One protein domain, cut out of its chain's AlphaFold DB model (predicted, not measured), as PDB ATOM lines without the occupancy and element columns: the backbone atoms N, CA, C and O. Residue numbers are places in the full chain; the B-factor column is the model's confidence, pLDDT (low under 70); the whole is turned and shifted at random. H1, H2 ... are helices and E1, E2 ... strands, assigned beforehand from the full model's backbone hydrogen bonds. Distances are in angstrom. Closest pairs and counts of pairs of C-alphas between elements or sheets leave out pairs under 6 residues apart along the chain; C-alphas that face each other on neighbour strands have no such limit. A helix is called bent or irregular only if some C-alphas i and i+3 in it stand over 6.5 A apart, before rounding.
ATOM      1  N   GLU A   4     198.146 215.926 272.109       71.94
ATOM      2  CA  GLU A   4     196.715 215.582 272.071       71.94
ATOM      3  C   GLU A   4     196.187 215.099 273.429       71.94
ATOM      4  O   GLU A   4     195.083 215.459 273.837       71.94
ATOM      5  N   GLN A   5     196.986 214.324 274.170       76.19
ATOM      6  CA  GLN A   5     196.636 213.911 275.529       76.19
ATOM      7  C   GLN A   5     196.663 215.117 276.469       76.19
ATOM      8  O   GLN A   5     195.725 215.311 277.232       76.19
ATOM      9  N   TYR A   6     197.671 215.979 276.339       80.44
ATOM     10  CA  TYR A   6     197.815 217.198 277.138       80.44
ATOM     11  C   TYR A   6     196.626 218.145 276.974       80.44
ATOM     12  O   TYR A   6     196.019 218.588 277.951       80.44
ATOM     13  N   LYS A   7     196.201 218.357 275.729       84.94
ATOM     14  CA  LYS A   7     194.995 219.116 275.408       84.94
ATOM     15  C   LYS A   7     193.726 218.466 275.967       84.94
ATOM     16  O   LYS A   7     192.889 219.170 276.520       84.94
ATOM     17  N   SER A   8     193.585 217.144 275.855       87.38
ATOM     18  CA  SER A   8     192.433 216.415 276.405       87.38
ATOM     19  C   SER A   8     192.340 216.556 277.929       87.38
ATOM     20  O   SER A   8     191.250 216.764 278.463       87.38
ATOM     21  N   VAL A   9     193.472 216.471 278.636       90.31
ATOM     22  CA  VAL A   9     193.535 216.706 280.086       90.31
ATOM     23  C   VAL A   9     193.106 218.138 280.397       90.31
ATOM     24  O   VAL A   9     192.207 218.341 281.213       90.31
ATOM     25  N   TRP A  10     193.660 219.132 279.700       91.31
ATOM     26  CA  TRP A  10     193.259 220.527 279.884       91.31
ATOM     27  C   TRP A  10     191.756 220.739 279.686       91.31
ATOM     28  O   TRP A  10     191.104 221.347 280.531       91.31
ATOM     29  N   GLU A  11     191.182 220.216 278.602       91.12
ATOM     30  CA  GLU A  11     189.755 220.358 278.306       91.12
ATOM     31  C   GLU A  11     188.863 219.775 279.412       91.12
ATOM     32  O   GLU A  11     187.809 220.348 279.696       91.12
ATOM     33  N   SER A  12     189.302 218.701 280.079       92.81
ATOM     34  CA  SER A  12     188.577 218.104 281.208       92.81
ATOM     35  C   SER A  12     188.610 218.954 282.486       92.81
ATOM     36  O   SER A  12     187.617 219.007 283.208       92.81
ATOM     37  N   LEU A  13     189.710 219.670 282.738       93.50
ATOM     38  CA  LEU A  13     189.913 220.456 283.963       93.50
ATOM     39  C   LEU A  13     189.475 221.921 283.814       93.50
ATOM     40  O   LEU A  13     189.092 222.572 284.790       93.50
ATOM     41  N   ARG A  14     189.524 222.455 282.587       94.00
ATOM     42  CA  ARG A  14     189.382 223.886 282.275       94.00
ATOM     43  C   ARG A  14     188.142 224.522 282.893       94.00
ATOM     44  O   ARG A  14     188.231 225.652 283.362       94.00
ATOM     45  N   SER A  15     186.991 223.848 282.858       95.06
ATOM     46  CA  SER A  15     185.742 224.418 283.383       95.06
ATOM     47  C   SER A  15     185.830 224.668 284.887       95.06
ATOM     48  O   SER A  15     185.508 225.762 285.341       95.06
ATOM     49  N   THR A  16     186.316 223.685 285.645       95.69
ATOM     50  CA  THR A  16     186.450 223.777 287.103       95.69
ATOM     51  C   THR A  16     187.502 224.810 287.497       95.69
ATOM     52  O   THR A  16     187.268 225.629 288.385       95.69
ATOM     53  N   ILE A  17     188.641 224.835 286.796       95.50
ATOM     54  CA  ILE A  17     189.681 225.850 287.016       95.50
ATOM     55  C   ILE A  17     189.114 227.249 286.747       95.50
ATOM     56  O   ILE A  17     189.304 228.160 287.553       95.50
ATOM     57  N   LEU A  18     188.383 227.427 285.642       96.38
ATOM     58  CA  LEU A  18     187.788 228.712 285.285       96.38
ATOM     59  C   LEU A  18     186.782 229.181 286.335       96.38
ATOM     60  O   LEU A  18     186.796 230.355 286.701       96.38
ATOM     61  N   GLU A  19     185.931 228.282 286.827       97.12
ATOM     62  CA  GLU A  19     184.969 228.584 287.886       97.12
ATOM     63  C   GLU A  19     185.679 229.068 289.155       97.12
ATOM     64  O   GLU A  19     185.367 230.147 289.662       97.12
ATOM     65  N   LYS A  20     186.698 228.330 289.614       96.56
ATOM     66  CA  LYS A  20     187.475 228.674 290.813       96.56
ATOM     67  C   LYS A  20     188.225 229.995 290.665       96.56
ATOM     68  O   LYS A  20     188.161 230.837 291.557       96.56
ATOM     69  N   MET A  21     188.882 230.218 289.528       97.50
ATOM     70  CA  MET A  21     189.615 231.461 289.253       97.50
ATOM     71  C   MET A  21     188.676 232.664 289.120       97.50
ATOM     72  O   MET A  21     188.990 233.749 289.604       97.50
ATOM     73  N   THR A  22     187.492 232.472 288.533       98.00
ATOM     74  CA  THR A  22     186.451 233.510 288.461       98.00
ATOM     75  C   THR A  22     185.918 233.855 289.846       98.00
ATOM     76  O   THR A  22     185.770 235.035 290.166       98.00
ATOM     77  N   ALA A  23     185.665 232.850 290.685       97.50
ATOM     78  CA  ALA A  23     185.225 233.049 292.059       97.50
ATOM     79  C   ALA A  23     186.298 233.749 292.911       97.50
ATOM     80  O   ALA A  23     185.969 234.694 293.629       97.50
ATOM     81  N   LEU A  24     187.572 233.367 292.772       97.44
ATOM     82  CA  LEU A  24     188.696 234.041 293.427       97.44
ATOM     83  C   LEU A  24     188.793 235.512 293.001       97.44
ATOM     84  O   LEU A  24     188.808 236.402 293.852       97.44
ATOM     85  N   ALA A  25     188.791 235.784 291.693       97.75
ATOM     86  CA  ALA A  25     188.844 237.144 291.164       97.75
ATOM     87  C   ALA A  25     187.654 237.992 291.648       97.75
ATOM     88  O   ALA A  25     187.829 239.140 292.058       97.75
ATOM     89  N   ALA A  26     186.441 237.430 291.646       97.00
ATOM     90  CA  ALA A  26     185.244 238.102 292.144       97.00
ATOM     91  C   ALA A  26     185.320 238.393 293.651       97.00
ATOM     92  O   ALA A  26     184.952 239.488 294.071       97.00
ATOM     93  N   GLY A  27     185.829 237.452 294.453       96.62
ATOM     94  CA  GLY A  27     186.054 237.647 295.885       96.62
ATOM     95  C   GLY A  27     187.047 238.776 296.154       96.62
ATOM     96  O   GLY A  27     186.734 239.709 296.895       96.62
ATOM     97  N   LEU A  28     188.197 238.762 295.472       97.06
ATOM     98  CA  LEU A  28     189.231 239.790 295.608       97.06
ATOM     99  C   LEU A  28     188.717 241.188 295.246       97.06
ATOM    100  O   LEU A  28     188.971 242.124 296.002       97.06
ATOM    101  N   LYS A  29     187.904 241.330 294.184       96.44
ATOM    102  CA  LYS A  29     187.265 242.611 293.796       96.44
ATOM    103  C   LYS A  29     186.499 243.290 294.937       96.44
ATOM    104  O   LYS A  29     186.266 244.493 294.872       96.44
ATOM    105  N   THR A  30     186.075 242.537 295.955       94.12
ATOM    106  CA  THR A  30     185.316 243.072 297.096       94.12
ATOM    107  C   THR A  30     186.175 243.454 298.302       94.12
ATOM    108  O   THR A  30     185.667 244.128 299.198       94.12
ATOM    109  N   VAL A  31     187.449 243.045 298.341       94.25
ATOM    110  CA  VAL A  31     188.306 243.172 299.535       94.25
ATOM    111  C   VAL A  31     189.645 243.868 299.293       94.25
ATOM    112  O   VAL A  31     190.258 244.307 300.263       94.25
ATOM    113  N   VAL A  32     190.104 244.000 298.043       94.81
ATOM    114  CA  VAL A  32     191.352 244.714 297.717       94.81
ATOM    115  C   VAL A  32     191.087 246.092 297.112       94.81
ATOM    116  O   VAL A  32     190.064 246.317 296.473       94.81
ATOM    117  N   GLU A  33     192.039 247.014 297.273       94.12
ATOM    118  CA  GLU A  33     191.998 248.343 296.638       94.12
ATOM    119  C   GLU A  33     192.475 248.346 295.172       94.12
ATOM    120  O   GLU A  33     192.362 249.353 294.477       94.12
ATOM    121  N   TYR A  34     193.006 247.218 294.693       95.38
ATOM    122  CA  TYR A  34     193.526 247.053 293.338       95.38
ATOM    123  C   TYR A  34     192.420 246.761 292.316       95.38
ATOM    124  O   TYR A  34     191.436 246.078 292.604       95.38
ATOM    125  N   THR A  35     192.631 247.198 291.076       96.94
ATOM    126  CA  THR A  35     191.803 246.787 289.941       96.94
ATOM    127  C   THR A  35     192.112 245.335 289.604       96.94
ATOM    128  O   THR A  35     193.204 245.022 289.137       96.94
ATOM    129  N   VAL A  36     191.145 244.444 289.809       97.44
ATOM    130  CA  VAL A  36     191.244 243.045 289.371       97.44
ATOM    131  C   VAL A  36     190.772 242.946 287.920       97.44
ATOM    132  O   VAL A  36     189.630 243.312 287.618       97.44
ATOM    133  N   SER A  37     191.631 242.453 287.029       96.56
ATOM    134  CA  SER A  37     191.302 242.262 285.615       96.56
ATOM    135  C   SER A  37     190.206 241.214 285.413       96.56
ATOM    136  O   SER A  37     189.786 240.505 286.332       96.56
ATOM    137  N   ASP A  38     189.736 241.096 284.175       95.50
ATOM    138  CA  ASP A  38     188.960 239.925 283.782       95.50
ATOM    139  C   ASP A  38     189.851 238.680 283.770       95.50
ATOM    140  O   ASP A  38     191.065 238.768 283.552       95.50
ATOM    141  N   VAL A  39     189.231 237.527 284.023       96.38
ATOM    142  CA  VAL A  39     189.900 236.230 283.941       96.38
ATOM    143  C   VAL A  39     190.133 235.894 282.473       96.38
ATOM    144  O   VAL A  39     189.195 235.849 281.673       96.38
ATOM    145  N   CYS A  40     191.392 235.661 282.127       93.62
ATOM    146  CA  CYS A  40     191.842 235.308 280.795       93.62
ATOM    147  C   CYS A  40     192.152 233.812 280.718       93.62
ATOM    148  O   CYS A  40     192.569 233.194 281.695       93.62
ATOM    149  N   ILE A  41     191.954 233.236 279.536       90.81
ATOM    150  CA  ILE A  41     192.354 231.868 279.217       90.81
ATOM    151  C   ILE A  41     193.399 231.976 278.117       90.81
ATOM    152  O   ILE A  41     193.081 232.431 277.017       90.81
ATOM    153  N   SER A  42     194.619 231.550 278.408       84.62
ATOM    154  CA  SER A  42     195.705 231.464 277.437       84.62
ATOM    155  C   SER A  42     196.086 230.005 277.207       84.62
ATOM    156  O   SER A  42     195.919 229.143 278.071       84.62
ATOM    157  N   GLY A  43     196.525 229.710 275.991       75.06
ATOM    158  CA  GLY A  43     197.058 228.403 275.629       75.06
ATOM    159  C   GLY A  43     198.543 228.496 275.293       75.06
ATOM    160  O   GLY A  43     199.126 229.565 275.492       75.06
ATOM    161  N   PRO A  44     199.099 227.419 274.714       70.25
ATOM    162  CA  PRO A  44     200.435 227.415 274.146       70.25
ATOM    163  C   PRO A  44     200.641 228.651 273.266       70.25
ATOM    164  O   PRO A  44     199.888 228.872 272.311       70.25
ATOM    165  N   ASP A  45     201.631 229.462 273.612       60.34
ATOM    166  CA  ASP A  45     201.976 230.687 272.905       60.34
ATOM    167  C   ASP A  45     203.404 230.559 272.368       60.34
ATOM    168  O   ASP A  45     204.390 230.581 273.113       60.34
ATOM    169  N   GLU A  46     203.509 230.445 271.041       50.19
ATOM    170  CA  GLU A  46     204.783 230.350 270.322       50.19
ATOM    171  C   GLU A  46     205.696 231.565 270.571       50.19
ATOM    172  O   GLU A  46     206.917 231.445 270.464       50.19
ATOM    173  N   PHE A  47     205.139 232.730 270.924       48.81
ATOM    174  CA  PHE A  47     205.903 233.942 271.232       48.81
ATOM    175  C   PHE A  47     206.428 233.971 272.666       48.81
ATOM    176  O   PHE A  47     207.508 234.515 272.899       48.81
ATOM    177  N   LEU A  48     205.686 233.400 273.619       50.62
ATOM    178  CA  LEU A  48     206.095 233.336 275.027       50.62
ATOM    179  C   LEU A  48     206.950 232.104 275.340       50.62
ATOM    180  O   LEU A  48     207.402 231.968 276.475       50.62
ATOM    181  N   LEU A  49     207.193 231.237 274.345       58.69
ATOM    182  CA  LEU A  49     207.888 229.955 274.509       58.69
ATOM    183  C   LEU A  49     207.280 229.122 275.646       58.69
ATOM    184  O   LEU A  49     207.994 228.407 276.344       58.69
ATOM    185  N   SER A  50     205.968 229.254 275.843       64.38
ATOM    186  CA  SER A  50     205.216 228.464 276.806       64.38
ATOM    187  C   SER A  50     204.278 227.562 276.032       64.38
ATOM    188  O   SER A  50     203.486 228.022 275.212       64.38
ATOM    189  N   ASP A  51     204.382 226.272 276.289       67.75
ATOM    190  CA  ASP A  51     203.484 225.232 275.809       67.75
ATOM    191  C   ASP A  51     202.348 224.939 276.803       67.75
ATOM    192  O   ASP A  51     201.554 224.021 276.592       67.75
ATOM    193  N   GLU A  52     202.215 225.757 277.851       77.56
ATOM    194  CA  GLU A  52     201.292 225.499 278.945       77.56
ATOM    195  C   GLU A  52     199.926 226.155 278.741       77.56
ATOM    196  O   GLU A  52     199.795 227.329 278.374       77.56
ATOM    197  N   TYR A  53     198.871 225.408 279.063       86.31
ATOM    198  CA  TYR A  53     197.541 225.988 279.196       86.31
ATOM    199  C   TYR A  53     197.369 226.667 280.550       86.31
ATOM    200  O   TYR A  53     197.679 226.089 281.595       86.31
ATOM    201  N   ARG A  54     196.830 227.889 280.527       91.06
ATOM    202  CA  ARG A  54     196.750 228.764 281.698       91.06
ATOM    203  C   ARG A  54     195.408 229.484 281.777       91.06
ATOM    204  O   ARG A  54     194.807 229.865 280.771       91.06
ATOM    205  N   ILE A  55     194.949 229.703 283.001       94.94
ATOM    206  CA  ILE A  55     193.883 230.649 283.329       94.94
ATOM    207  C   ILE A  55     194.474 231.652 284.305       94.94
ATOM    208  O   ILE A  55     195.032 231.251 285.322       94.94
ATOM    209  N   SER A  56     194.366 232.943 284.017       95.56
ATOM    210  CA  SER A  56     195.023 233.972 284.819       95.56
ATOM    211  C   SER A  56     194.199 235.243 284.956       95.56
ATOM    212  O   SER A  56     193.280 235.504 284.181       95.56
ATOM    213  N   PHE A  57     194.520 236.035 285.970       97.44
ATOM    214  CA  PHE A  57     194.072 237.416 286.104       97.44
ATOM    215  C   PHE A  57     195.133 238.232 286.843       97.44
ATOM    216  O   PHE A  57     195.954 237.689 287.584       97.44
ATOM    217  N   ASP A  58     195.076 239.547 286.670       97.56
ATOM    218  CA  ASP A  58     196.013 240.488 287.266       97.56
ATOM    219  C   ASP A  58     195.322 241.394 288.285       97.56
ATOM    220  O   ASP A  58     194.182 241.824 288.095       97.56
ATOM    221  N   LEU A  59     196.055 241.759 289.332       97.56
ATOM    222  CA  LEU A  59     195.774 242.897 290.195       97.56
ATOM    223  C   LEU A  59     196.650 244.058 289.738       97.56
ATOM    224  O   LEU A  59     197.881 243.961 289.728       97.56
ATOM    225  N   LYS A  60     196.013 245.171 289.385       96.94
ATOM    226  CA  LYS A  60     196.670 246.385 288.902       96.94
ATOM    227  C   LYS A  60     196.435 247.548 289.849       96.94
ATOM    228  O   LYS A  60     195.362 247.682 290.436       96.94
ATOM    229  N   ASN A  61     197.441 248.402 289.998       94.38
ATOM    230  CA  ASN A  61     197.284 249.656 290.729       94.38
ATOM    231  C   ASN A  61     196.577 250.728 289.875       94.38
ATOM    232  O   ASN A  61     196.275 250.516 288.702       94.38
ATOM    233  N   GLU A  62     196.359 251.911 290.451       92.62
ATOM    234  CA  GLU A  62     195.720 253.059 289.779       92.62
ATOM    235  C   GLU A  62     196.436 253.545 288.503       92.62
ATOM    236  O   GLU A  62     195.848 254.263 287.697       92.62
ATOM    237  N   LYS A  63     197.709 253.172 288.313       92.38
ATOM    238  CA  LYS A  63     198.520 253.504 287.132       92.38
ATOM    239  C   LYS A  63     198.564 252.368 286.109       92.38
ATOM    240  O   LYS A  63     199.411 252.401 285.222       92.38
ATOM    241  N   GLU A  64     197.687 251.370 286.239       92.38
ATOM    242  CA  GLU A  64     197.627 250.178 285.382       92.38
ATOM    243  C   GLU A  64     198.892 249.299 285.432       92.38
ATOM    244  O   GLU A  64     199.102 248.447 284.567       92.38
ATOM    245  N   VAL A  65     199.737 249.461 286.458       93.62
ATOM    246  CA  VAL A  65     200.892 248.584 286.682       93.62
ATOM    247  C   VAL A  65     200.405 247.294 287.331       93.62
ATOM    248  O   VAL A  65     199.783 247.341 288.395       93.62
ATOM    249  N   THR A  66     200.718 246.149 286.719       94.81
ATOM    250  CA  THR A  66     200.484 244.833 287.327       94.81
ATOM    251  C   THR A  66     201.335 244.689 288.585       94.81
ATOM    252  O   THR A  66     202.567 244.752 288.534       94.81
ATOM    253  N   VAL A  67     200.642 244.530 289.709       96.12
ATOM    254  CA  VAL A  67     201.196 244.308 291.048       96.12
ATOM    255  C   VAL A  67     201.340 242.816 291.294       96.12
ATOM    256  O   VAL A  67     202.395 242.366 291.720       96.12
ATOM    257  N   LEU A  68     200.292 242.050 290.998       96.56
ATOM    258  CA  LEU A  68     200.264 240.610 291.198       96.56
ATOM    259  C   LEU A  68     199.523 239.956 290.036       96.56
ATOM    260  O   LEU A  68     198.396 240.341 289.741       96.56
ATOM    261  N   SER A  69     200.131 238.955 289.422       95.94
ATOM    262  CA  SER A  69     199.489 238.026 288.500       95.94
ATOM    263  C   SER A  69     199.195 236.723 289.232       95.94
ATOM    264  O   SER A  69     200.074 236.136 289.869       95.94
ATOM    265  N   VAL A  70     197.949 236.272 289.132       96.00
ATOM    266  CA  VAL A  70     197.496 234.979 289.642       96.00
ATOM    267  C   VAL A  70     197.268 234.070 288.447       96.00
ATOM    268  O   VAL A  70     196.504 234.415 287.547       96.00
ATOM    269  N   GLU A  71     197.926 232.918 288.426       93.81
ATOM    270  CA  GLU A  71     197.896 232.005 287.284       93.81
ATOM    271  C   GLU A  71     197.654 230.578 287.743       93.81
ATOM    272  O   GLU A  71     198.406 230.061 288.557       93.81
ATOM    273  N   PHE A  72     196.654 229.924 287.163       93.44
ATOM    274  CA  PHE A  72     196.469 228.486 287.257       93.44
ATOM    275  C   PHE A  72     196.930 227.828 285.954       93.44
ATOM    276  O   PHE A  72     196.384 228.134 284.894       93.44
ATOM    277  N   ALA A  73     197.900 226.921 286.034       90.94
ATOM    278  CA  ALA A  73     198.534 226.267 284.896       90.94
ATOM    279  C   ALA A  73     198.459 224.738 285.001       90.94
ATOM    280  O   ALA A  73     198.527 224.165 286.095       90.94
ATOM    281  N   LEU A  74     198.348 224.085 283.845       89.50
ATOM    282  CA  LEU A  74     198.671 222.668 283.687       89.50
ATOM    283  C   LEU A  74     200.142 222.588 283.257       89.50
ATOM    284  O   LEU A  74     200.495 223.166 282.243       89.50
ATOM    285  N   MET A  75     200.995 221.892 283.997       87.19
ATOM    286  CA  MET A  75     202.429 221.773 283.688       87.19
ATOM    287  C   MET A  75     202.707 220.411 283.046       87.19
ATOM    288  O   MET A  75     202.203 219.400 283.552       87.19
ATOM    289  N   ASP A  76     203.495 220.358 281.968       83.56
ATOM    290  CA  ASP A  76     203.977 219.089 281.398       83.56
ATOM    291  C   ASP A  76     205.161 218.568 282.233       83.56
ATOM    292  O   ASP A  76     206.077 219.305 282.597       83.56
ATOM    293  N   ALA A  77     205.140 217.276 282.561       82.12
ATOM    294  CA  ALA A  77     206.230 216.591 283.252       82.12
ATOM    295  C   ALA A  77     207.569 216.689 282.499       82.12
ATOM    296  O   ALA A  77     208.630 216.755 283.125       82.12
ATOM    297  N   ALA A  78     207.518 216.760 281.163       78.12
ATOM    298  CA  ALA A  78     208.703 216.843 280.318       78.12
ATOM    299  C   ALA A  78     209.570 218.077 280.627       78.12
ATOM    300  O   ALA A  78     210.799 217.971 280.630       78.12
ATOM    301  N   ASP A  79     208.957 219.216 280.965       72.50
ATOM    302  CA  ASP A  79     209.683 220.450 281.302       72.50
ATOM    303  C   ASP A  79     210.437 220.355 282.631       72.50
ATOM    304  O   ASP A  79     211.426 221.056 282.854       72.50
ATOM    305  N   ALA A  80     210.006 219.446 283.505       70.56
ATOM    306  CA  ALA A  80     210.666 219.146 284.768       70.56
ATOM    307  C   ALA A  80     211.685 218.000 284.675       70.56
ATOM    308  O   ALA A  80     212.311 217.657 285.678       70.56
ATOM    309  N   GLY A  81     211.893 217.430 283.483       71.12
ATOM    310  CA  GLY A  81     212.796 216.298 283.273       71.12
ATOM    311  C   GLY A  81     212.218 214.945 283.697       71.12
ATOM    312  O   GLY A  81     212.982 213.992 283.841       71.12
ATOM    313  N   GLU A  82     210.899 214.860 283.886       76.31
ATOM    314  CA  GLU A  82     210.173 213.614 284.136       76.31
ATOM    315  C   GLU A  82     209.637 213.028 282.818       76.31
ATOM    316  O   GLU A  82     209.346 213.747 281.861       76.31
ATOM    317  N   ASP A  83     209.516 211.700 282.757       71.88
ATOM    318  CA  ASP A  83     209.241 210.993 281.498       71.88
ATOM    319  C   ASP A  83     207.788 211.159 281.001       71.88
ATOM    320  O   ASP A  83     207.551 211.113 279.789       71.88
ATOM    321  N   ASP A  84     206.804 211.325 281.898       82.44
ATOM    322  CA  ASP A  84     205.384 211.425 281.527       82.44
ATOM    323  C   ASP A  84     204.496 212.058 282.619       82.44
ATOM    324  O   ASP A  84     204.818 212.022 283.807       82.44
ATOM    325  N   GLY A  85     203.335 212.580 282.209       87.75
ATOM    326  CA  GLY A  85     202.290 213.107 283.092       87.75
ATOM    327  C   GLY A  85     202.112 214.626 283.082       87.75
ATOM    328  O   GLY A  85     202.762 215.367 282.344       87.75
ATOM    329  N   CYS A  86     201.183 215.086 283.919       89.06
ATOM    330  CA  CYS A  86     200.922 216.499 284.173       89.06
ATOM    331  C   CYS A  86     200.857 216.798 285.662       89.06
ATOM    332  O   CYS A  86     200.538 215.926 286.472       89.06
ATOM    333  N   ALA A  87     201.063 218.066 285.994       89.06
ATOM    334  CA  ALA A  87     200.768 218.625 287.303       89.06
ATOM    335  C   ALA A  87     199.864 219.856 287.163       89.06
ATOM    336  O   ALA A  87     199.821 220.494 286.114       89.06
ATOM    337  N   VAL A  88     199.144 220.202 288.227       90.44
ATOM    338  CA  VAL A  88     198.384 221.454 288.317       90.44
ATOM    339  C   VAL A  88     199.042 222.381 289.328       90.44
ATOM    340  O   VAL A  88     199.498 221.934 290.381       90.44
ATOM    341  N   MET A  89     199.082 223.670 289.014       91.38
ATOM    342  CA  MET A  89     199.672 224.696 289.868       91.38
ATOM    343  C   MET A  89     198.835 225.971 289.796       91.38
ATOM    344  O   MET A  89     198.426 226.369 288.716       91.38
ATOM    345  N   CYS A  90     198.656 226.643 290.928       92.62
ATOM    346  CA  CYS A  90     198.242 228.037 291.008       92.62
ATOM    347  C   CYS A  90     199.407 228.873 291.558       92.62
ATOM    348  O   CYS A  90     199.789 228.704 292.713       92.62
ATOM    349  N   GLY A  91     200.009 229.734 290.744       92.75
ATOM    350  CA  GLY A  91     201.119 230.609 291.113       92.75
ATOM    351  C   GLY A  91     200.675 232.040 291.414       92.75
ATOM    352  O   GLY A  91     199.782 232.579 290.760       92.75
ATOM    353  N   PHE A  92     201.356 232.669 292.374       94.06
ATOM    354  CA  PHE A  92     201.225 234.091 292.692       94.06
ATOM    355  C   PHE A  92     202.543 234.791 292.352       94.06
ATOM    356  O   PHE A  92     203.540 234.640 293.063       94.06
ATOM    357  N   ASN A  93     202.557 235.529 291.243       93.62
ATOM    358  CA  ASN A  93     203.746 236.202 290.731       93.62
ATOM    359  C   ASN A  93     203.576 237.714 290.859       93.62
ATOM    360  O   ASN A  93     202.665 238.299 290.282       93.62
ATOM    361  N   GLY A  94     204.441 238.347 291.633       91.50
ATOM    362  CA  GLY A  94     204.524 239.788 291.771       91.50
ATOM    363  C   GLY A  94     205.041 240.486 290.515       91.50
ATOM    364  O   GLY A  94     205.426 239.862 289.518       91.50
ATOM    365  N   HIS A  95     205.090 241.814 290.589       89.69
ATOM    366  CA  HIS A  95     205.754 242.647 289.593       89.69
ATOM    367  C   HIS A  95     207.168 242.129 289.274       89.69
ATOM    368  O   HIS A  95     207.813 241.496 290.103       89.69
ATOM    369  N   ALA A  96     207.634 242.357 288.042       86.06
ATOM    370  CA  ALA A  96     208.934 241.881 287.554       86.06
ATOM    371  C   ALA A  96     209.176 240.353 287.673       86.06
ATOM    372  O   ALA A  96     210.309 239.903 287.521       86.06
ATOM    373  N   GLY A  97     208.124 239.550 287.879       84.81
ATOM    374  CA  GLY A  97     208.226 238.094 287.993       84.81
ATOM    375  C   GLY A  97     208.666 237.606 289.375       84.81
ATOM    376  O   GLY A  97     209.137 236.475 289.493       84.81
ATOM    377  N   LEU A  98     208.537 238.434 290.417       88.31
ATOM    378  CA  LEU A  98     208.826 238.036 291.793       88.31
ATOM    379  C   LEU A  98     207.915 236.876 292.220       88.31
ATOM    380  O   LEU A  98     206.704 237.035 292.328       88.31
ATOM    381  N   ILE A  99     208.474 235.699 292.493       90.12
ATOM    382  CA  ILE A  99     207.681 234.541 292.927       90.12
ATOM    383  C   ILE A  99     207.297 234.733 294.398       90.12
ATOM    384  O   ILE A  99     208.166 234.699 295.266       90.12
ATOM    385  N   LEU A 100     206.002 234.901 294.675       88.50
ATOM    386  CA  LEU A 100     205.486 235.167 296.025       88.50
ATOM    387  C   LEU A 100     204.866 233.939 296.681       88.50
ATOM    388  O   LEU A 100     204.634 233.936 297.882       88.50
ATOM    389  N   GLY A 101     204.610 232.883 295.914       85.56
ATOM    390  CA  GLY A 101     204.062 231.639 296.433       85.56
ATOM    391  C   GLY A 101     203.123 230.984 295.439       85.56
ATOM    392  O   GLY A 101     203.198 231.216 294.229       85.56
ATOM    393  N   GLY A 102     202.258 230.122 295.951       84.50
ATOM    394  CA  GLY A 102     201.276 229.427 295.138       84.50
ATOM    395  C   GLY A 102     200.769 228.148 295.779       84.50
ATOM    396  O   GLY A 102     201.426 227.564 296.640       84.50
ATOM    397  N   TYR A 103     199.622 227.690 295.296       82.31
ATOM    398  CA  TYR A 103     199.162 226.330 295.512       82.31
ATOM    399  C   TYR A 103     199.802 225.416 294.478       82.31
ATOM    400  O   TYR A 103     199.644 225.596 293.273       82.31
ATOM    401  N   ALA A 104     200.535 224.419 294.945       76.88
ATOM    402  CA  ALA A 104     201.165 223.460 294.063       76.88
ATOM    403  C   ALA A 104     201.321 222.132 294.803       76.88
ATOM    404  O   ALA A 104     202.320 221.920 295.504       76.88
ATOM    405  N   PRO A 105     200.315 221.251 294.712       66.06
ATOM    406  CA  PRO A 105     200.351 219.977 295.402       66.06
ATOM    407  C   PRO A 105     201.572 219.190 294.922       66.06
ATOM    408  O   PRO A 105     201.723 218.909 293.735       66.06
ATOM    409  N   ALA A 106     202.469 218.894 295.865       60.66
ATOM    410  CA  ALA A 106     203.726 218.187 295.635       60.66
ATOM    411  C   ALA A 106     204.699 218.853 294.629       60.66
ATOM    412  O   ALA A 106     205.528 218.148 294.075       60.66
ATOM    413  N   ARG A 107     204.649 220.187 294.420       54.72
ATOM    414  CA  ARG A 107     205.369 221.004 293.392       54.72
ATOM    415  C   ARG A 107     206.789 220.579 292.981       54.72
ATOM    416  O   ARG A 107     207.214 220.922 291.886       54.72
ATOM    417  N   TYR A 108     207.528 219.904 293.855       54.19
ATOM    418  CA  TYR A 108     208.925 219.518 293.660       54.19
ATOM    419  C   TYR A 108     209.226 218.063 294.054       54.19
ATOM    420  O   TYR A 108     210.383 217.725 294.298       54.19
ATOM    421  N   SER A 109     208.207 217.206 294.163       65.31
ATOM    422  CA  SER A 109     208.396 215.757 294.206       65.31
ATOM    423  C   SER A 109     207.817 215.132 292.946       65.31
ATOM    424  O   SER A 109     206.856 215.644 292.378       65.31
ATOM    425  N   ASN A 110     208.363 213.991 292.537       66.31
ATOM    426  CA  ASN A 110     207.846 213.220 291.405       66.31
ATOM    427  C   ASN A 110     206.354 212.863 291.573       66.31
ATOM    428  O   ASN A 110     205.689 212.541 290.598       66.31
ATOM    429  N   ASP A 111     205.805 212.968 292.789       73.69
ATOM    430  CA  ASP A 111     204.396 212.710 293.082       73.69
ATOM    431  C   ASP A 111     203.446 213.811 292.571       73.69
ATOM    432  O   ASP A 111     202.229 213.594 292.551       73.69
ATOM    433  N   CYS A 112     203.935 214.995 292.163       81.69
ATOM    434  CA  CYS A 112     203.063 216.003 291.543       81.69
ATOM    435  C   CYS A 112     202.681 215.660 290.109       81.69
ATOM    436  O   CYS A 112     201.594 216.055 289.684       81.69
ATOM    437  N   TYR A 113     203.500 214.898 289.390       87.69
ATOM    438  CA  TYR A 113     203.199 214.495 288.025       87.69
ATOM    439  C   TYR A 113     202.391 213.204 288.019       87.69
ATOM    440  O   TYR A 113     202.700 212.233 288.705       87.69
ATOM    441  N   THR A 114     201.303 213.201 287.261       88.62
ATOM    442  CA  THR A 114     200.445 212.029 287.114       88.62
ATOM    443  C   THR A 114     199.818 212.002 285.730       88.62
ATOM    444  O   THR A 114     199.562 213.041 285.124       88.62
ATOM    445  N   THR A 115     199.559 210.801 285.227       89.00
ATOM    446  CA  THR A 115     198.750 210.572 284.022       89.00
ATOM    447  C   THR A 115     197.272 210.340 284.357       89.00
ATOM    448  O   THR A 115     196.443 210.231 283.454       89.00
ATOM    449  N   ASP A 116     196.929 210.277 285.647       91.00
ATOM    450  CA  ASP A 116     195.567 210.088 286.139       91.00
ATOM    451  C   ASP A 116     194.817 211.428 286.226       91.00
ATOM    452  O   ASP A 116     195.100 212.285 287.069       91.00
ATOM    453  N   VAL A 117     193.829 211.593 285.346       91.12
ATOM    454  CA  VAL A 117     192.990 212.794 285.253       91.12
ATOM    455  C   VAL A 117     192.086 212.969 286.475       91.12
ATOM    456  O   VAL A 117     191.808 214.107 286.859       91.12
ATOM    457  N   ASP A 118     191.667 211.887 287.130       92.88
ATOM    458  CA  ASP A 118     190.823 211.965 288.326       92.88
ATOM    459  C   ASP A 118     191.630 212.505 289.517       92.88
ATOM    460  O   ASP A 118     191.130 213.309 290.311       92.88
ATOM    461  N   VAL A 119     192.918 212.151 289.599       91.62
ATOM    462  CA  VAL A 119     193.850 212.725 290.585       91.62
ATOM    463  C   VAL A 119     194.056 214.220 290.336       91.62
ATOM    464  O   VAL A 119     194.026 215.009 291.282       91.62
ATOM    465  N   LEU A 120     194.233 214.640 289.079       91.88
ATOM    466  CA  LEU A 120     194.352 216.063 288.736       91.88
ATOM    467  C   LEU A 120     193.068 216.833 289.051       91.88
ATOM    468  O   LEU A 120     193.137 217.918 289.624       91.88
ATOM    469  N   SER A 121     191.909 216.253 288.737       92.94
ATOM    470  CA  SER A 121     190.600 216.840 289.039       92.94
ATOM    471  C   SER A 121     190.422 217.032 290.543       92.94
ATOM    472  O   SER A 121     190.105 218.133 290.983       92.94
ATOM    473  N   THR A 122     190.756 216.011 291.338       92.31
ATOM    474  CA  THR A 122     190.724 216.085 292.808       92.31
ATOM    475  C   THR A 122     191.610 217.217 293.330       92.31
ATOM    476  O   THR A 122     191.178 218.002 294.163       92.31
ATOM    477  N   ARG A 123     192.827 217.373 292.794       92.06
ATOM    478  CA  ARG A 123     193.745 218.457 293.190       92.06
ATOM    479  C   ARG A 123     193.230 219.843 292.815       92.06
ATOM    480  O   ARG A 123     193.488 220.801 293.542       92.06
ATOM    481  N   VAL A 124     192.545 219.978 291.679       93.44
ATOM    482  CA  VAL A 124     191.862 221.228 291.315       93.44
ATOM    483  C   VAL A 124     190.724 221.493 292.298       93.44
ATOM    484  O   VAL A 124     190.587 222.617 292.776       93.44
ATOM    485  N   ASP A 125     189.936 220.476 292.646       92.94
ATOM    486  CA  ASP A 125     188.827 220.584 293.597       92.94
ATOM    487  C   ASP A 125     189.292 220.977 295.004       92.94
ATOM    488  O   ASP A 125     188.665 221.836 295.628       92.94
ATOM    489  N   GLU A 126     190.426 220.438 295.451       91.62
ATOM    490  CA  GLU A 126     191.085 220.756 296.723       91.62
ATOM    491  C   GLU A 126     191.682 222.170 296.779       91.62
ATOM    492  O   GLU A 126     192.004 222.639 297.866       91.62
ATOM    493  N   PHE A 127     191.810 222.878 295.647       93.25
ATOM    494  CA  PHE A 127     192.238 224.277 295.662       93.25
ATOM    495  C   PHE A 127     191.217 225.137 296.417       93.25
ATOM    496  O   PHE A 127     190.110 225.390 295.917       93.25
ATOM    497  N   ASP A 128     191.612 225.581 297.609       93.19
ATOM    498  CA  ASP A 128     190.807 226.413 298.493       93.19
ATOM    499  C   ASP A 128     190.906 227.890 298.082       93.19
ATOM    500  O   ASP A 128     191.950 228.541 298.174       93.19
ATOM    501  N   ILE A 129     189.781 228.419 297.601       94.50
ATOM    502  CA  ILE A 129     189.657 229.804 297.140       94.50
ATOM    503  C   ILE A 129     189.795 230.784 298.310       94.50
ATOM    504  O   ILE A 129     190.350 231.869 298.132       94.50
ATOM    505  N   GLU A 130     189.269 230.435 299.485       93.88
ATOM    506  CA  GLU A 130     189.296 231.311 300.654       93.88
ATOM    507  C   GLU A 130     190.717 231.411 301.203       93.88
ATOM    508  O   GLU A 130     191.206 232.521 301.420       93.88
ATOM    509  N   GLU A 131     191.404 230.277 301.346       93.00
ATOM    510  CA  GLU A 131     192.810 230.249 301.759       93.00
ATOM    511  C   GLU A 131     193.689 231.035 300.772       93.00
ATOM    512  O   GLU A 131     194.480 231.887 301.183       93.00
ATOM    513  N   ALA A 132     193.489 230.841 299.462       94.81
ATOM    514  CA  ALA A 132     194.203 231.595 298.434       94.81
ATOM    515  C   ALA A 132     193.947 233.110 298.526       94.81
ATOM    516  O   ALA A 132     194.883 233.907 298.438       94.81
ATOM    517  N   ALA A 133     192.695 233.530 298.727       95.31
ATOM    518  CA  ALA A 133     192.357 234.943 298.887       95.31
ATOM    519  C   ALA A 133     193.002 235.543 300.146       95.31
ATOM    520  O   ALA A 133     193.542 236.650 300.094       95.31
ATOM    521  N   GLN A 134     192.982 234.813 301.265       94.75
ATOM    522  CA  GLN A 134     193.620 235.238 302.511       94.75
ATOM    523  C   GLN A 134     195.134 235.384 302.345       94.75
ATOM    524  O   GLN A 134     195.682 236.402 302.768       94.75
ATOM    525  N   PHE A 135     195.792 234.428 301.686       94.75
ATOM    526  CA  PHE A 135     197.219 234.512 301.373       94.75
ATOM    527  C   PHE A 135     197.539 235.757 300.534       94.75
ATOM    528  O   PHE A 135     198.441 236.524 300.868       94.75
ATOM    529  N   ILE A 136     196.766 236.009 299.471       95.38
ATOM    530  CA  ILE A 136     196.973 237.179 298.607       95.38
ATOM    531  C   ILE A 136     196.896 238.479 299.418       95.38
ATOM    532  O   ILE A 136     197.773 239.333 299.307       95.38
ATOM    533  N   VAL A 137     195.857 238.632 300.241       95.69
ATOM    534  CA  VAL A 137     195.595 239.873 300.984       95.69
ATOM    535  C   VAL A 137     196.590 240.087 302.124       95.69
ATOM    536  O   VAL A 137     197.090 241.201 302.305       95.69
ATOM    537  N   ASN A 138     196.863 239.034 302.895       95.31
ATOM    538  CA  ASN A 138     197.600 239.136 304.151       95.31
ATOM    539  C   ASN A 138     199.108 238.936 303.983       95.31
ATOM    540  O   ASN A 138     199.866 239.408 304.829       95.31
ATOM    541  N   GLU A 139     199.539 238.258 302.918       94.31
ATOM    542  CA  GLU A 139     200.947 237.929 302.686       94.31
ATOM    543  C   GLU A 139     201.447 238.543 301.378       94.31
ATOM    544  O   GLU A 139     202.268 239.457 301.417       94.31
ATOM    545  N   ALA A 140     200.922 238.120 300.222       93.94
ATOM    546  CA  ALA A 140     201.497 238.495 298.924       93.94
ATOM    547  C   ALA A 140     201.493 240.014 298.682       93.94
ATOM    548  O   ALA A 140     202.507 240.586 298.288       93.94
ATOM    549  N   LEU A 141     200.370 240.689 298.952       94.75
ATOM    550  CA  LEU A 141     200.246 242.143 298.788       94.75
ATOM    551  C   LEU A 141     200.950 242.947 299.894       94.75
ATOM    552  O   LEU A 141     201.085 244.163 299.769       94.75
ATOM    553  N   GLN A 142     201.404 242.283 300.959       94.81
ATOM    554  CA  GLN A 142     202.176 242.896 302.041       94.81
ATOM    555  C   GLN A 142     203.689 242.698 301.866       94.81
ATOM    556  O   GLN A 142     204.462 243.222 302.669       94.81
ATOM    557  N   ASP A 143     204.127 241.971 300.831       95.50
ATOM    558  CA  ASP A 143     205.541 241.700 300.598       95.50
ATOM    559  C   ASP A 143     206.328 243.000 300.339       95.50
ATOM    560  O   ASP A 143     206.047 243.778 299.421       95.50
ATOM    561  N   GLU A 144     207.340 243.261 301.172       95.12
ATOM    562  CA  GLU A 144     208.115 244.503 301.110       95.12
ATOM    563  C   GLU A 144     208.905 244.643 299.801       95.12
ATOM    564  O   GLU A 144     209.084 245.764 299.306       95.12
ATOM    565  N   THR A 145     209.368 243.521 299.241       93.88
ATOM    566  CA  THR A 145     210.122 243.489 297.983       93.88
ATOM    567  C   THR A 145     209.199 243.861 296.835       93.88
ATOM    568  O   THR A 145     209.501 244.804 296.100       93.88
ATOM    569  N   LEU A 146     208.023 243.231 296.763       93.94
ATOM    570  CA  LEU A 146     206.981 243.570 295.799       93.94
ATOM    571  C   LEU A 146     206.627 245.059 295.872       93.94
ATOM    572  O   LEU A 146     206.648 245.778 294.869       93.94
ATOM    573  N   LEU A 147     206.305 245.549 297.072       93.88
ATOM    574  CA  LEU A 147     205.865 246.930 297.263       93.88
ATOM    575  C   LEU A 147     206.954 247.943 296.902       93.88
ATOM    576  O   LEU A 147     206.638 249.083 296.545       93.88
ATOM    577  N   LYS A 148     208.232 247.573 297.022       94.12
ATOM    578  CA  LYS A 148     209.351 248.396 296.567       94.12
ATOM    579  C   LYS A 148     209.424 248.424 295.039       94.12
ATOM    580  O   LYS A 148     209.497 249.514 294.475       94.12
ATOM    581  N   GLU A 149     209.360 247.268 294.386       92.81
ATOM    582  CA  GLU A 149     209.430 247.152 292.924       92.81
ATOM    583  C   GLU A 149     208.282 247.904 292.240       92.81
ATOM    584  O   GLU A 149     208.511 248.725 291.350       92.81
ATOM    585  N   VAL A 150     207.052 247.739 292.733       92.38
ATOM    586  CA  VAL A 150     205.873 248.461 292.226       92.38
ATOM    587  C   VAL A 150     206.026 249.973 292.396       92.38
ATOM    588  O   VAL A 150     205.685 250.739 291.490       92.38
ATOM    589  N   ARG A 151     206.554 250.429 293.541       92.50
ATOM    590  CA  ARG A 151     206.814 251.856 293.792       92.50
ATOM    591  C   ARG A 151     207.855 252.430 292.841       92.50
ATOM    592  O   ARG A 151     207.751 253.599 292.486       92.50
ATOM    593  N   GLU A 152     208.862 251.653 292.461       91.50
ATOM    594  CA  GLU A 152     209.888 252.079 291.508       91.50
ATOM    595  C   GLU A 152     209.346 252.138 290.077       91.50
ATOM    596  O   GLU A 152     209.598 253.127 289.393       91.50
ATOM    597  N   ALA A 153     208.538 251.156 289.671       88.19
ATOM    598  CA  ALA A 153     207.887 251.119 288.361       88.19
ATOM    599  C   ALA A 153     206.798 252.195 288.182       88.19
ATOM    600  O   ALA A 153     206.503 252.608 287.067       88.19
ATOM    601  N   SER A 154     206.206 252.661 289.285       82.44
ATOM    602  CA  SER A 154     205.116 253.645 289.286       82.44
ATOM    603  C   SER A 154     205.587 255.103 289.385       82.44
ATOM    604  O   SER A 154     204.751 255.978 289.617       82.44
ATOM    605  N   LYS A 155     206.888 255.396 289.283       77.94
ATOM    606  CA  LYS A 155     207.419 256.775 289.288       77.94
ATOM    607  C   LYS A 155     207.227 257.450 287.938       77.94
ATOM    608  O   LYS A 155     206.731 258.599 287.959       77.94
TER     609      LYS A 155
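What this domain is: This is residues 4 to 155 of the 155 residues of an uncharacterized protein of Candidatus Wirthbacteria bacterium CG2_30_54_11 (UniProt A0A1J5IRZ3). A twisted sheet of five strands is covered on one face by helices: the long bent helix H1 runs beside H3 and H4, which follow one another, and H5 crosses the strands at one end. These make two layers, helices on one face of a sheet, while the opposite face has no named helix on it. The printed part has 152 residues, with five named helices and five named strands in the order H1 E1 E2 E3 H2 E4 E5 H3 H4 H5. The sheet's order is E1 - E2 - E3 - E4 - E5, antiparallel, and the class is mixed, helices and strands. The whole is compact, with a radius of gyration of the C-alphas of 15.6 A, yet elongated, spanning 46 by 29 by 26 A.

Where its parts are: H1, residues 4 to 28, begins at C-alpha 4 (196.715, 215.582, 272.071). By its hydrogen bonds it was assigned as one helix, but it is bent: C-alphas 12 and 15 are 7.3 A apart, and its arms H1a, residues 4 to 12, and H1b, residues 15 to 28 and 19.9 A long, stand at 52 degrees. E1 is residues 40 to 42, E2 residues 54 to 60 (19.0 A) and E3 residues 66 to 76 (26.6 A), which bends by 54 degrees at residue 72. H2 is residues 77 to 80, E4 residues 86 to 94 (24.8 A) and E5 residues 99 to 103. H3 is residues 117 to 125, H4 residues 129 to 138 and H5 residues 144 to 153, ending at C-alpha 153 (207.887, 251.119, 288.361).

How they stand to each other: E1, E2 and E3 form a meander, each strand the antiparallel neighbour of the one before; N 40 and O 56 are 2.8 A apart, N 55 and O 72 2.8 A. E3 and E4 have N 71 and O 91 at 3.0 A, and the hairpin E4 and E5 has N 90 and O 103 at 2.8 A. H1b is over E2, along the strands, at a height of 9.5 A. H3 is over E4, with C-alphas 88 and 120 closest at 6.7 A. H1b and H4 touch, C-alphas 24 and 129 being closest at 5.7 A. H5 is over E3, across the strands at 73 degrees on the local plane. H2 is not on the sheet. In H1a, H1b, H3, H4 and H5 every O i to N i+4 pair is within hydrogen-bond range; H2 is too short for such a pair.

The domain as a whole: The C-alphas of Asp 116 and Lys 155, the two farthest apart, are 48.3 A apart. The printed part has no cut. The links H1 to E1, E1 to E2 and E5 to H3 are long. Residues 45 to 51 and 105 to 110 are under 70 in pLDDT.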